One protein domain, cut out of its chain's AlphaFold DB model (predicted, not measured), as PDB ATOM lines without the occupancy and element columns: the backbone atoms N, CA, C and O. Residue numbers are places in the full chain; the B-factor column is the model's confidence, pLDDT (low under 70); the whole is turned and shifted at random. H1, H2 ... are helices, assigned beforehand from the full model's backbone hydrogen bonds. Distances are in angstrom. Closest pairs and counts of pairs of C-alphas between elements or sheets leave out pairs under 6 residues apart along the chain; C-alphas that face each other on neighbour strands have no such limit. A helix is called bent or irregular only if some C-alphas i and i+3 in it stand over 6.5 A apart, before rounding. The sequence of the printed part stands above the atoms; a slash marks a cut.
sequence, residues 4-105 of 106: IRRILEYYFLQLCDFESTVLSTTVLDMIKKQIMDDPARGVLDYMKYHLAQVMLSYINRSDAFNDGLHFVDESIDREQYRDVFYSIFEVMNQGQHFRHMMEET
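This is residues 4 to 105 of the 106 residues of an uncharacterized protein of Gardnerella vaginalis 1500E (UniProt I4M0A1). Two helices, H2 and H3, lie side by side as a hairpin; H4 crosses H3 and reaches H2 with its last residues, and these three make the core. H1 sits at the end of the hairpin where H2 begins and H3 ends, H5 folds back from the end of H4, and residues 58 to 77 form a wide loop from H3 to H4. Residues 37 to 42 stick out at the other end of the hairpin, and residues 100 to 105 stick out beyond H4. The printed part has 102 residues with five named helices, H1 to H5 in order, and no named strand; it is all helix, and 63 residues are in the helices. The whole is compact, with a radius of gyration of the C-alphas of 13.9 A, and spans 40 by 36 by 26 A.

Find C-alpha 4 at (176.580, 118.623, 48.299); from there H1, residues 4 to 15, runs 15.3 A. It is neither bent nor irregular, but only just: C-alphas 9 and 12 are 6.0 A apart. H2, residues 20 to 36, is the longest at 24.2 A and ends at C-alpha 36, (164.987, 125.988, 25.729). H3 is residues 47 to 57, 15.4 A, and H4 is residues 78 to 91, 20.2 A. H5, residues 95 to 103, runs 12.3 A to C-alpha 103 at (188.295, 108.836, 39.680).

Begin at the hubs, H3 and H4, which touch three helices each; the helix packing is mostly crossed, with one of five touching pairs at a shallow tilt. H3 and H4 touch at Lys 48 and Val 84, their closest C-alphas, 6.2 A apart, and are only just about perpendicular at 71 degrees. H2 and H3, a helical hairpin, touch at a shallow tilt of 3 degrees, opposite ways; the closest C-alphas, of Ser 24 and Leu 56, are 6.0 A apart. With residues 88 to 91 alone H4 touches residues 26 to 30 of H2, closest at the C-alphas of Val 27 and Val 91, 6.0 A. H1, with residues 4 to 8 alone, only just touches H3, with 3 pairs of C-alphas within 8 A, the closest those of Arg 5 and Met 55, 7.2 A. H4 and H5, also a helical hairpin, touch at a steep tilt of 39 degrees; the closest C-alphas, of Phe 89 and Gly 95, are 4.7 A apart. H5 is apart from H1, H2 and H3. Every O i to N i+4 pair is within hydrogen-bond range in H1, H2, H3 and H5, and 9 of 10 in H4.

Look for the two farthest C-alphas at Gln 14 and Gly 42, 40.2 A apart. The printed part has no cut. The link from H3 to H4 is long, with 20 residues. The mean pLDDT of the printed part is 80.4; it is under 70 at residues 39 to 44, 61 to 75 and 104 to 105 of this model.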
ATOM      1  N   ILE A   4     176.660 117.701  49.443       84.62
ATOM      2  CA  ILE A   4     176.580 118.623  48.299       84.62
ATOM      3  C   ILE A   4     176.809 120.058  48.770       84.62
ATOM      4  O   ILE A   4     177.660 120.753  48.230       84.62
ATOM      5  N   ARG A   5     176.127 120.477  49.845       84.94
ATOM      6  CA  ARG A   5     176.325 121.806  50.435       84.94
ATOM      7  C   ARG A   5     177.785 122.051  50.812       84.94
ATOM      8  O   ARG A   5     178.309 123.108  50.495       84.94
ATOM      9  N   ARG A   6     178.434 121.096  51.490       87.69
ATOM     10  CA  ARG A   6     179.835 121.252  51.921       87.69
ATOM     11  C   ARG A   6     180.770 121.409  50.728       87.69
ATOM     12  O   ARG A   6     181.649 122.256  50.786       87.69
ATOM     13  N   ILE A   7     180.570 120.621  49.671       90.25
ATOM     14  CA  ILE A   7     181.389 120.719  48.460       90.25
ATOM     15  C   ILE A   7     181.127 122.054  47.766       90.25
ATOM     16  O   ILE A   7     182.084 122.752  47.460       90.25
ATOM     17  N   LEU A   8     179.865 122.452  47.575       90.81
ATOM     18  CA  LEU A   8     179.541 123.717  46.915       90.81
ATOM     19  C   LEU A   8     180.107 124.928  47.669       90.81
ATOM     20  O   LEU A   8     180.726 125.795  47.062       90.81
ATOM     21  N   GLU A   9     179.929 124.962  48.990       89.56
ATOM     22  CA  GLU A   9     180.392 126.059  49.844       89.56
ATOM     23  C   GLU A   9     181.926 126.111  49.903       89.56
ATOM     24  O   GLU A   9     182.511 127.173  49.727       89.56
ATOM     25  N   TYR A  10     182.594 124.973  50.108       91.12
ATOM     26  CA  TYR A  10     184.052 124.939  50.233       91.12
ATOM     27  C   TYR A  10     184.761 125.111  48.886       91.12
ATOM     28  O   TYR A  10     185.626 125.968  48.742       91.12
ATOM     29  N   TYR A  11     184.394 124.315  47.882       93.62
ATOM     30  CA  TYR A  11     185.094 124.305  46.602       93.62
ATOM     31  C   TYR A  11     184.863 125.604  45.831       93.62
ATOM     32  O   TYR A  11     185.816 126.310  45.517       93.62
ATOM     33  N   PHE A  12     183.605 125.964  45.564       93.50
ATOM     34  CA  PHE A  12     183.344 127.115  44.706       93.50
ATOM     35  C   PHE A  12     183.551 128.447  45.426       93.50
ATOM     36  O   PHE A  12     184.157 129.337  44.842       93.50
ATOM     37  N   LEU A  13     183.075 128.595  46.670       91.62
ATOM     38  CA  LEU A  13     183.146 129.899  47.340       91.62
ATOM     39  C   LEU A  13     184.492 130.146  48.022       91.62
ATOM     40  O   LEU A  13     184.964 131.274  48.014       91.62
ATOM     41  N   GLN A  14     185.105 129.128  48.637       91.56
ATOM     42  CA  GLN A  14     186.343 129.333  49.403       91.56
ATOM     43  C   GLN A  14     187.611 129.062  48.593       91.56
ATOM     44  O   GLN A  14     188.582 129.795  48.753       91.56
ATOM     45  N   LEU A  15     187.641 128.020  47.752       92.38
ATOM     46  CA  LEU A  15     188.836 127.691  46.961       92.38
ATOM     47  C   LEU A  15     188.876 128.419  45.616       92.38
ATOM     48  O   LEU A  15     189.921 128.948  45.244       92.38
ATOM     49  N   CYS A  16     187.763 128.429  44.883       91.81
ATOM     50  CA  CYS A  16     187.682 129.083  43.574       91.81
ATOM     51  C   CYS A  16     187.294 130.569  43.644       91.81
ATOM     52  O   CYS A  16     187.313 131.226  42.606       91.81
ATOM     53  N   ASP A  17     186.946 131.078  44.831       91.94
ATOM     54  CA  ASP A  17     186.578 132.481  45.085       91.94
ATOM     55  C   ASP A  17     185.400 132.986  44.222       91.94
ATOM     56  O   ASP A  17     185.350 134.137  43.790       91.94
ATOM     57  N   PHE A  18     184.426 132.113  43.936       91.94
ATOM     58  CA  PHE A  18     183.189 132.525  43.272       91.94
ATOM     59  C   PHE A  18     182.231 133.196  44.258       91.94
ATOM     60  O   PHE A  18     181.979 132.691  45.352       91.94
ATOM     61  N   GLU A  19     181.578 134.273  43.824       91.38
ATOM     62  CA  GLU A  19     180.415 134.807  44.529       91.38
ATOM     63  C   GLU A  19     179.214 133.858  44.379       91.38
ATOM     64  O   GLU A  19     178.913 133.379  43.280       91.38
ATOM     65  N   SER A  20     178.480 133.605  45.469       89.19
ATOM     66  CA  SER A  20     177.361 132.647  45.462       89.19
ATOM     67  C   SER A  20     176.245 133.040  44.488       89.19
ATOM     68  O   SER A  20     175.639 132.178  43.847       89.19
ATOM     69  N   THR A  21     175.996 134.345  44.350       90.06
ATOM     70  CA  THR A  21     175.020 134.927  43.424       90.06
ATOM     71  C   THR A  21     175.427 134.686  41.976       90.06
ATOM     72  O   THR A  21     174.606 134.192  41.210       90.06
ATOM     73  N   VAL A  22     176.690 134.952  41.627       91.00
ATOM     74  CA  VAL A  22     177.253 134.734  40.284       91.00
ATOM     75  C   VAL A  22     177.232 133.255  39.912       91.00
ATOM     76  O   VAL A  22     176.793 132.907  38.816       91.00
ATOM     77  N   LEU A  23     177.654 132.374  40.824       92.50
ATOM     78  CA  LEU A  23     177.570 130.924  40.633       92.50
ATOM     79  C   LEU A  23     176.123 130.495  40.352       92.50
ATOM     80  O   LEU A  23     175.855 129.764  39.401       92.50
ATOM     81  N   SER A  24     175.180 130.984  41.157       92.44
ATOM     82  CA  SER A  24     173.784 130.568  41.052       92.44
ATOM     83  C   SER A  24     173.114 131.061  39.775       92.44
ATOM     84  O   SER A  24     172.455 130.276  39.097       92.44
ATOM     85  N   THR A  25     173.280 132.337  39.421       93.19
ATOM     86  CA  THR A  25     172.678 132.905  38.206       93.19
ATOM     87  C   THR A  25     173.261 132.258  36.956       93.19
ATOM     88  O   THR A  25     172.504 131.814  36.100       93.19
ATOM     89  N   THR A  26     174.587 132.095  36.895       94.19
ATOM     90  CA  THR A  26     175.277 131.494  35.742       94.19
ATOM     91  C   THR A  26     174.799 130.067  35.480       94.19
ATOM     92  O   THR A  26     174.473 129.714  34.345       94.19
ATOM     93  N   VAL A  27     174.713 129.245  36.529       93.69
ATOM     94  CA  VAL A  27     174.256 127.856  36.410       93.69
ATOM     95  C   VAL A  27     172.793 127.784  35.982       93.69
ATOM     96  O   VAL A  27     172.462 127.046  35.052       93.69
ATOM     97  N   LEU A  28     171.914 128.550  36.633       92.81
ATOM     98  CA  LEU A  28     170.481 128.512  36.342       92.81
ATOM     99  C   LEU A  28     170.169 129.022  34.934       92.81
ATOM    100  O   LEU A  28     169.375 128.394  34.232       92.81
ATOM    101  N   ASP A  29     170.814 130.103  34.497       93.25
ATOM    102  CA  ASP A  29     170.624 130.656  33.156       93.25
ATOM    103  C   ASP A  29     171.116 129.691  32.075       93.25
ATOM    104  O   ASP A  29     170.433 129.490  31.069       93.25
ATOM    105  N   MET A  30     172.258 129.029  32.294       92.81
ATOM    106  CA  MET A  30     172.789 128.055  31.340       92.81
ATOM    107  C   MET A  30     171.905 126.808  31.234       92.81
ATOM    108  O   MET A  30     171.582 126.386  30.127       92.81
ATOM    109  N   ILE A  31     171.469 126.233  32.362       89.12
ATOM    110  CA  ILE A  31     170.567 125.069  32.360       89.12
ATOM    111  C   ILE A  31     169.236 125.431  31.696       89.12
ATOM    112  O   ILE A  31     168.731 124.683  30.863       89.12
ATOM    113  N   LYS A  32     168.679 126.603  32.018       89.81
ATOM    114  CA  LYS A  32     167.445 127.092  31.396       89.81
ATOM    115  C   LYS A  32     167.599 127.255  29.887       89.81
ATOM    116  O   LYS A  32     166.704 126.862  29.145       89.81
ATOM    117  N   LYS A  33     168.736 127.788  29.431       90.31
ATOM    118  CA  LYS A  33     169.053 127.900  28.007       90.31
ATOM    119  C   LYS A  33     169.135 126.528  27.336       90.31
ATOM    120  O   LYS A  33     168.500 126.337  26.310       90.31
ATOM    121  N   GLN A  34     169.829 125.560  27.937       85.94
ATOM    122  CA  GLN A  34     169.908 124.187  27.413       85.94
ATOM    123  C   GLN A  34     168.527 123.532  27.277       85.94
ATOM    124  O   GLN A  34     168.271 122.860  26.285       85.94
ATOM    125  N   ILE A  35     167.629 123.762  28.240       83.75
ATOM    126  CA  ILE A  35     166.242 123.280  28.178       83.75
ATOM    127  C   ILE A  35     165.488 123.937  27.013       83.75
ATOM    128  O   ILE A  35     164.777 123.255  26.283       83.75
ATOM    129  N   MET A  36     165.642 125.250  26.820       84.38
ATOM    130  CA  MET A  36     164.987 125.988  25.729       84.38
ATOM    131  C   MET A  36     165.530 125.625  24.339       84.38
ATOM    132  O   MET A  36     164.769 125.638  23.373       84.38
ATOM    133  N   ASP A  37     166.819 125.297  24.250       83.12
ATOM    134  CA  ASP A  37     167.521 124.958  23.009       83.12
ATOM    135  C   ASP A  37     167.350 123.476  22.597       83.12
ATOM    136  O   ASP A  37     167.815 123.098  21.520       83.12
ATOM    137  N   ASP A  38     166.657 122.643  23.393       70.94
ATOM    138  CA  ASP A  38     166.289 121.255  23.050       70.94
ATOM    139  C   ASP A  38     164.788 121.126  22.680       70.94
ATOM    140  O   ASP A  38     163.970 120.622  23.458       70.94
ATOM    141  N   PRO A  39     164.381 121.557  21.467       57.88
ATOM    142  CA  PRO A  39     163.002 121.441  20.997       57.88
ATOM    143  C   PRO A  39     162.598 119.997  20.647       57.88
ATOM    144  O   PRO A  39     161.434 119.759  20.317       57.88
ATOM    145  N   ALA A  40     163.522 119.026  20.687       59.38
ATOM    146  CA  ALA A  40     163.263 117.652  20.254       59.38
ATOM    147  C   ALA A  40     162.503 116.820  21.302       59.38
ATOM    148  O   ALA A  40     161.888 115.812  20.949       59.38
ATOM    149  N   ARG A  41     162.501 117.233  22.577       55.22
ATOM    150  CA  ARG A  41     161.880 116.461  23.669       55.22
ATOM    151  C   ARG A  41     160.370 116.639  23.831       55.22
ATOM    152  O   ARG A  41     159.773 115.893  24.602       55.22
ATOM    153  N   GLY A  42     159.721 117.557  23.110       53.19
ATOM    154  CA  GLY A  42     158.256 117.746  23.107       53.19
ATOM    155  C   GLY A  42     157.644 118.272  24.421       53.19
ATOM    156  O   GLY A  42     156.676 119.028  24.380       53.19
ATOM    157  N   VAL A  43     158.234 117.942  25.572       59.41
ATOM    158  CA  VAL A  43     157.959 118.480  26.906       59.41
ATOM    159  C   VAL A  43     159.281 118.998  27.466       59.41
ATOM    160  O   VAL A  43     160.251 118.249  27.571       59.41
ATOM    161  N   LEU A  44     159.330 120.288  27.798       64.19
ATOM    162  CA  LEU A  44     160.483 120.889  28.464       64.19
ATOM    163  C   LEU A  44     160.617 120.271  29.861       64.19
ATOM    164  O   LEU A  44     159.742 120.454  30.708       64.19
ATOM    165  N   ASP A  45     161.701 119.533  30.090       70.25
ATOM    166  CA  ASP A  45     161.986 118.906  31.377       70.25
ATOM    167  C   ASP A  45     162.688 119.904  32.312       70.25
ATOM    168  O   ASP A  45     163.901 120.120  32.254       70.25
ATOM    169  N   TYR A  46     161.897 120.544  33.175       81.50
ATOM    170  CA  TYR A  46     162.382 121.496  34.177       81.50
ATOM    171  C   TYR A  46     162.907 120.831  35.454       81.50
ATOM    172  O   TYR A  46     163.372 121.536  36.351       81.50
ATOM    173  N   MET A  47     162.884 119.500  35.560       83.38
ATOM    174  CA  MET A  47     163.350 118.791  36.753       83.38
ATOM    175  C   MET A  47     164.813 119.116  37.064       83.38
ATOM    176  O   MET A  47     165.150 119.450  38.200       83.38
ATOM    177  N   LYS A  48     165.671 119.125  36.036       85.31
ATOM    178  CA  LYS A  48     167.087 119.504  36.154       85.31
ATOM    179  C   LYS A  48     167.265 120.930  36.676       85.31
ATOM    180  O   LYS A  48     168.113 121.176  37.532       85.31
ATOM    181  N   TYR A  49     166.440 121.857  36.194       88.81
ATOM    182  CA  TYR A  49     166.452 123.247  36.640       88.81
ATOM    183  C   TYR A  49     166.027 123.368  38.108       88.81
ATOM    184  O   TYR A  49     166.737 123.981  38.904       88.81
ATOM    185  N   HIS A  50     164.918 122.738  38.500       86.25
ATOM    186  CA  HIS A  50     164.439 122.768  39.883       86.25
ATOM    187  C   HIS A  50     165.420 122.115  40.855       86.25
ATOM    188  O   HIS A  50     165.694 122.671  41.920       86.25
ATOM    189  N   LEU A  51     166.020 120.987  40.476       87.31
ATOM    190  CA  LEU A  51     167.020 120.330  41.307       87.31
ATOM    191  C   LEU A  51     168.285 121.189  41.467       87.31
ATOM    192  O   LEU A  51     168.820 121.292  42.572       87.31
ATOM    193  N   ALA A  52     168.719 121.883  40.409       89.38
ATOM    194  CA  ALA A  52     169.818 122.843  40.495       89.38
ATOM    195  C   ALA A  52     169.478 124.007  41.441       89.38
ATOM    196  O   ALA A  52     170.306 124.378  42.271       89.38
ATOM    197  N   GLN A  53     168.248 124.539  41.389       88.38
ATOM    198  CA  GLN A  53     167.790 125.568  42.332       88.38
ATOM    199  C   GLN A  53     167.866 125.088  43.787       88.38
ATOM    200  O   GLN A  53     168.340 125.834  44.646       88.38
ATOM    201  N   VAL A  54     167.451 123.847  44.072       85.38
ATOM    202  CA  VAL A  54     167.562 123.257  45.418       85.38
ATOM    203  C   VAL A  54     169.019 123.149  45.858       85.38
ATOM    204  O   VAL A  54     169.339 123.517  46.984       85.38
ATOM    205  N   MET A  55     169.916 122.663  44.997       88.25
ATOM    206  CA  MET A  55     171.333 122.517  45.353       88.25
ATOM    207  C   MET A  55     172.009 123.872  45.607       88.25
ATOM    208  O   MET A  55     172.796 124.004  46.544       88.25
ATOM    209  N   LEU A  56     171.688 124.882  44.797       89.81
ATOM    210  CA  LEU A  56     172.266 126.224  44.889       89.81
ATOM    211  C   LEU A  56     171.675 127.050  46.044       89.81
ATOM    212  O   LEU A  56     172.352 127.926  46.584       89.81
ATOM    213  N   SER A  57     170.452 126.755  46.496       85.25
ATOM    214  CA  SER A  57     169.878 127.417  47.679       85.25
ATOM    215  C   SER A  57     170.714 127.174  48.941       85.25
ATOM    216  O   SER A  57     170.753 128.019  49.831       85.25
ATOM    217  N   TYR A  58     171.472 126.071  48.997       82.44
ATOM    218  CA  TYR A  58     172.342 125.755  50.128       82.44
ATOM    219  C   TYR A  58     173.479 126.756  50.359       82.44
ATOM    220  O   TYR A  58     173.987 126.829  51.482       82.44
ATOM    221  N   ILE A  59     173.892 127.483  49.319       85.12
ATOM    222  CA  ILE A  59     175.003 128.444  49.370       85.12
ATOM    223  C   ILE A  59     174.535 129.902  49.299       85.12
ATOM    224  O   ILE A  59     175.279 130.801  49.683       85.12
ATOM    225  N   ASN A  60     173.290 130.145  48.887       75.94
ATOM    226  CA  ASN A  60     172.680 131.469  48.921       75.94
ATOM    227  C   ASN A  60     172.092 131.727  50.309       75.94
ATOM    228  O   ASN A  60     170.925 131.451  50.573       75.94
ATOM    229  N   ARG A  61     172.914 132.267  51.215       62.06
ATOM    230  CA  ARG A  61     172.476 132.736  52.538       62.06
ATOM    231  C   ARG A  61     171.696 134.048  52.417       62.06
ATOM    232  O   ARG A  61     172.158 135.091  52.863       62.06
ATOM    233  N   SER A  62     170.521 133.994  51.806       51.91
ATOM    234  CA  SER A  62     169.527 135.051  51.932       51.91
ATOM    235  C   SER A  62     168.332 134.453  52.649       51.91
ATOM    236  O   SER A  62     167.668 133.571  52.109       51.91
ATOM    237  N   ASP A  63     168.025 134.971  53.835       48.00
ATOM    238  CA  ASP A  63     166.847 134.634  54.652       48.00
ATOM    239  C   ASP A  63     165.494 134.914  53.942       48.00
ATOM    240  O   ASP A  63     164.440 134.911  54.567       48.00
ATOM    241  N   ALA A  64     165.506 135.176  52.631       45.50
ATOM    242  CA  ALA A  64     164.389 135.680  51.844       45.50
ATOM    243  C   ALA A  64     163.760 134.657  50.881       45.50
ATOM    244  O   ALA A  64     162.753 134.987  50.265       45.50
ATOM    245  N   PHE A  65     164.298 133.440  50.715       46.47
ATOM    246  CA  PHE A  65     163.676 132.466  49.802       46.47
ATOM    247  C   PHE A  65     163.929 131.005  50.204       46.47
ATOM    248  O   PHE A  65     164.622 130.258  49.521       46.47
ATOM    249  N   ASN A  66     163.357 130.593  51.337       44.84
ATOM    250  CA  ASN A  66     163.301 129.182  51.741       44.84
ATOM    251  C   ASN A  66     161.860 128.636  51.838       44.84
ATOM    252  O   ASN A  66     161.661 127.479  52.184       44.84
ATOM    253  N   ASP A  67     160.837 129.433  51.514       43.44
ATOM    254  CA  ASP A  67     159.432 129.086  51.795       43.44
ATOM    255  C   ASP A  67     158.757 128.222  50.706       43.44
ATOM    256  O   ASP A  67     157.558 128.315  50.469       43.44
ATOM    257  N   GLY A  68     159.519 127.393  49.980       44.75
ATOM    258  CA  GLY A  68     158.912 126.592  48.907       44.75
ATOM    259  C   GLY A  68     159.777 125.583  48.155       44.75
ATOM    260  O   GLY A  68     159.260 124.906  47.274       44.75
ATOM    261  N   LEU A  69     161.064 125.421  48.472       52.75
ATOM    262  CA  LEU A  69     161.929 124.433  47.803       52.75
ATOM    263  C   LEU A  69     161.953 123.093  48.559       52.75
ATOM    264  O   LEU A  69     163.004 122.517  48.819       52.75
ATOM    265  N   HIS A  70     160.768 122.562  48.870       49.97
ATOM    266  CA  HIS A  70     160.573 121.140  49.171       49.97
ATOM    267  C   HIS A  70     160.403 120.354  47.861       49.97
ATOM    268  O   HIS A  70     159.425 119.638  47.671       49.97
ATOM    269  N   PHE A  71     161.356 120.476  46.932       54.88
ATOM    270  CA  PHE A  71     161.433 119.550  45.800       54.88
ATOM    271  C   PHE A  71     162.117 118.266  46.287       54.88
ATOM    272  O   PHE A  71     163.277 117.992  45.994       54.88
ATOM    273  N   VAL A  72     161.407 117.533  47.144       53.44
ATOM    274  CA  VAL A  72     161.720 116.145  47.486       53.44
ATOM    275  C   VAL A  72     160.745 115.311  46.676       53.44
ATOM    276  O   VAL A  72     159.753 114.809  47.192       53.44
ATOM    277  N   ASP A  73     160.973 115.265  45.369       55.47
ATOM    278  CA  ASP A  73     160.301 114.269  44.556       55.47
ATOM    279  C   ASP A  73     160.984 112.927  44.866       55.47
ATOM    280  O   ASP A  73     162.175 112.737  44.604       55.47
ATOM    281  N   GLU A  74     160.245 112.026  45.519       58.28
ATOM    282  CA  GLU A  74     160.705 110.683  45.900       58.28
ATOM    283  C   GLU A  74     161.141 109.844  44.683       58.28
ATOM    284  O   GLU A  74     161.785 108.809  44.855       58.28
ATOM    285  N   SER A  75     160.829 110.291  43.460       64.38
ATOM    286  CA  SER A  75     161.251 109.664  42.207       64.38
ATOM    287  C   SER A  75     162.631 110.100  41.696       64.38
ATOM    288  O   SER A  75     163.138 109.482  40.758       64.38
ATOM    289  N   ILE A  76     163.277 111.112  42.297       70.75
ATOM    290  CA  ILE A  76     164.623 111.531  41.870       70.75
ATOM    291  C   ILE A  76     165.649 110.526  42.385       70.75
ATOM    292  O   ILE A  76     165.954 110.452  43.580       70.75
ATOM    293  N   ASP A  77     166.227 109.773  41.456       79.00
ATOM    294  CA  ASP A  77     167.273 108.812  41.764       79.00
ATOM    295  C   ASP A  77     168.645 109.482  41.995       79.00
ATOM    296  O   ASP A  77     168.886 110.662  41.725       79.00
ATOM    297  N   ARG A  78     169.591 108.692  42.510       80.69
ATOM    298  CA  ARG A  78     170.955 109.153  42.811       80.69
ATOM    299  C   ARG A  78     171.722 109.608  41.567       80.69
ATOM    300  O   ARG A  78     172.608 110.452  41.694       80.69
ATOM    301  N   GLU A  79     171.425 109.044  40.400       84.00
ATOM    302  CA  GLU A  79     172.101 109.394  39.152       84.00
ATOM    303  C   GLU A  79     171.671 110.777  38.677       84.00
ATOM    304  O   GLU A  79     172.524 111.570  38.295       84.00
ATOM    305  N   GLN A  80     170.393 111.121  38.817       84.06
ATOM    306  CA  GLN A  80     169.874 112.451  38.517       84.06
ATOM    307  C   GLN A  80     170.486 113.513  39.440       84.06
ATOM    308  O   GLN A  80     170.952 114.549  38.964       84.06
ATOM    309  N   TYR A  81     170.593 113.243  40.748       85.06
ATOM    310  CA  TYR A  81     171.335 114.123  41.663       85.06
ATOM    311  C   TYR A  81     172.788 114.310  41.217       85.06
ATOM    312  O   TYR A  81     173.302 115.429  41.233       85.06
ATOM    313  N   ARG A  82     173.453 113.226  40.808       87.75
ATOM    314  CA  ARG A  82     174.837 113.273  40.334       87.75
ATOM    315  C   ARG A  82     174.972 114.045  39.021       87.75
ATOM    316  O   ARG A  82     175.921 114.811  38.898       87.75
ATOM    317  N   ASP A  83     174.048 113.887  38.076       89.31
ATOM    318  CA  ASP A  83     174.054 114.592  36.788       89.31
ATOM    319  C   ASP A  83     173.880 116.102  36.966       89.31
ATOM    320  O   ASP A  83     174.634 116.901  36.403       89.31
ATOM    321  N   VAL A  84     172.923 116.516  37.799       90.38
ATOM    322  CA  VAL A  84     172.718 117.938  38.092       90.38
ATOM    323  C   VAL A  84     173.915 118.511  38.833       90.38
ATOM    324  O   VAL A  84     174.392 119.591  38.487       90.38
ATOM    325  N   PHE A  85     174.460 117.765  39.793       91.31
ATOM    326  CA  PHE A  85     175.658 118.181  40.502       91.31
ATOM    327  C   PHE A  85     176.861 118.311  39.557       91.31
ATOM    328  O   PHE A  85     177.543 119.329  39.596       91.31
ATOM    329  N   TYR A  86     177.071 117.365  38.638       92.31
ATOM    330  CA  TYR A  86     178.095 117.463  37.591       92.31
ATOM    331  C   TYR A  86     177.880 118.674  36.677       92.31
ATOM    332  O   TYR A  86     178.827 119.388  36.356       92.31
ATOM    333  N   SER A  87     176.629 118.960  36.315       92.25
ATOM    334  CA  SER A  87     176.285 120.095  35.452       92.25
ATOM    335  C   SER A  87     176.696 121.434  36.066       92.25
ATOM    336  O   SER A  87     177.123 122.325  35.336       92.25
ATOM    337  N   ILE A  88     176.647 121.574  37.396       93.69
ATOM    338  CA  ILE A  88     177.175 122.757  38.094       93.69
ATOM    339  C   ILE A  88     178.674 122.926  37.803       93.69
ATOM    340  O   ILE A  88     179.118 124.026  37.479       93.69
ATOM    341  N   PHE A  89     179.456 121.845  37.873       94.62
ATOM    342  CA  PHE A  89     180.889 121.891  37.569       94.62
ATOM    343  C   PHE A  89     181.143 122.208  36.098       94.62
ATOM    344  O   PHE A  89     181.973 123.063  35.813       94.62
ATOM    345  N   GLU A  90     180.429 121.574  35.170       94.00
ATOM    346  CA  GLU A  90     180.600 121.826  33.734       94.00
ATOM    347  C   GLU A  90     180.310 123.280  33.362       94.00
ATOM    348  O   GLU A  90     181.128 123.917  32.700       94.00
ATOM    349  N   VAL A  91     179.192 123.843  33.836       94.31
ATOM    350  CA  VAL A  91     178.823 125.236  33.533       94.31
ATOM    351  C   VAL A  91     179.861 126.226  34.064       94.31
ATOM    352  O   VAL A  91     180.149 127.232  33.418       94.31
ATOM    353  N   MET A  92     180.475 125.920  35.206       94.31
ATOM    354  CA  MET A  92     181.530 126.742  35.803       94.31
ATOM    355  C   MET A  92     182.931 126.442  35.244       94.31
ATOM    356  O   MET A  92     183.923 126.956  35.763       94.31
ATOM    357  N   ASN A  93     183.034 125.627  34.188       93.00
ATOM    358  CA  ASN A  93     184.291 125.165  33.590       93.00
ATOM    359  C   ASN A  93     185.201 124.400  34.576       93.00
ATOM    360  O   ASN A  93     186.424 124.424  34.464       93.00
ATOM    361  N   GLN A  94     184.606 123.715  35.554       93.00
ATOM    362  CA  GLN A  94     185.268 122.924  36.597       93.00
ATOM    363  C   GLN A  94     185.058 121.407  36.438       93.00
ATOM    364  O   GLN A  94     185.432 120.641  37.326       93.00
ATOM    365  N   GLY A  95     184.484 120.928  35.332       91.19
ATOM    366  CA  GLY A  95     184.153 119.505  35.159       91.19
ATOM    367  C   GLY A  95     185.332 118.538  35.232       91.19
ATOM    368  O   GLY A  95     185.166 117.385  35.626       91.19
ATOM    369  N   GLN A  96     186.548 118.997  34.920       90.50
ATOM    370  CA  GLN A  96     187.760 118.210  35.165       90.50
ATOM    371  C   GLN A  96     187.926 117.880  36.658       90.50
ATOM    372  O   GLN A  96     188.151 116.728  37.000       90.50
ATOM    373  N   HIS A  97     187.712 118.840  37.560       89.75
ATOM    374  CA  HIS A  97     187.856 118.620  39.000       89.75
ATOM    375  C   HIS A  97     186.805 117.654  39.536       89.75
ATOM    376  O   HIS A  97     187.106 116.846  40.411       89.75
ATOM    377  N   PHE A  98     185.596 117.681  38.969       90.31
ATOM    378  CA  PHE A  98     184.587 116.678  39.279       90.31
ATOM    379  C   PHE A  98     185.035 115.273  38.871       90.31
ATOM    380  O   PHE A  98     184.913 114.342  39.661       90.31
ATOM    381  N   ARG A  99     185.568 115.106  37.655       90.12
ATOM    382  CA  ARG A  99     186.060 113.801  37.182       90.12
ATOM    383  C   ARG A  99     187.189 113.278  38.058       90.12
ATOM    384  O   ARG A  99     187.068 112.171  38.559       90.12
ATOM    385  N   HIS A 100     188.183 114.114  38.355       87.50
ATOM    386  CA  HIS A 100     189.260 113.767  39.284       87.50
ATOM    387  C   HIS A 100     188.726 113.357  40.672       87.50
ATOM    388  O   HIS A 100     189.141 112.335  41.203       87.50
ATOM    389  N   MET A 101     187.745 114.083  41.226       84.62
ATOM    390  CA  MET A 101     187.106 113.728  42.505       84.62
ATOM    391  C   MET A 101     186.417 112.353  42.474       84.62
ATOM    392  O   MET A 101     186.349 111.680  43.498       84.62
ATOM    393  N   MET A 102     185.878 111.943  41.322       82.38
ATOM    394  CA  MET A 102     185.208 110.649  41.161       82.38
ATOM    395  C   MET A 102     186.190 109.510  40.845       82.38
ATOM    396  O   MET A 102     185.959 108.385  41.282       82.38
ATOM    397  N   GLU A 103     187.258 109.793  40.099       79.88
ATOM    398  CA  GLU A 103     188.295 108.836  39.680       79.88
ATOM    399  C   GLU A 103     189.225 108.421  40.834       79.88
ATOM    400  O   GLU A 103     189.728 107.305  40.830       79.88
ATOM    401  N   GLU A 104     189.386 109.238  41.881       57.81
ATOM    402  CA  GLU A 104     190.166 108.881  43.085       57.81
ATOM    403  C   GLU A 104     189.524 107.785  43.971       57.81
ATOM    404  O   GLU A 104     190.001 107.514  45.073       57.81
ATOM    405  N   THR A 105     188.446 107.137  43.515       50.72
ATOM    406  CA  THR A 105     187.763 106.056  44.254       50.72
ATOM    407  C   THR A 105     188.157 104.644  43.782       50.72
ATOM    408  O   THR A 105     187.520 103.679  44.207       50.72
TER     409      THR A 105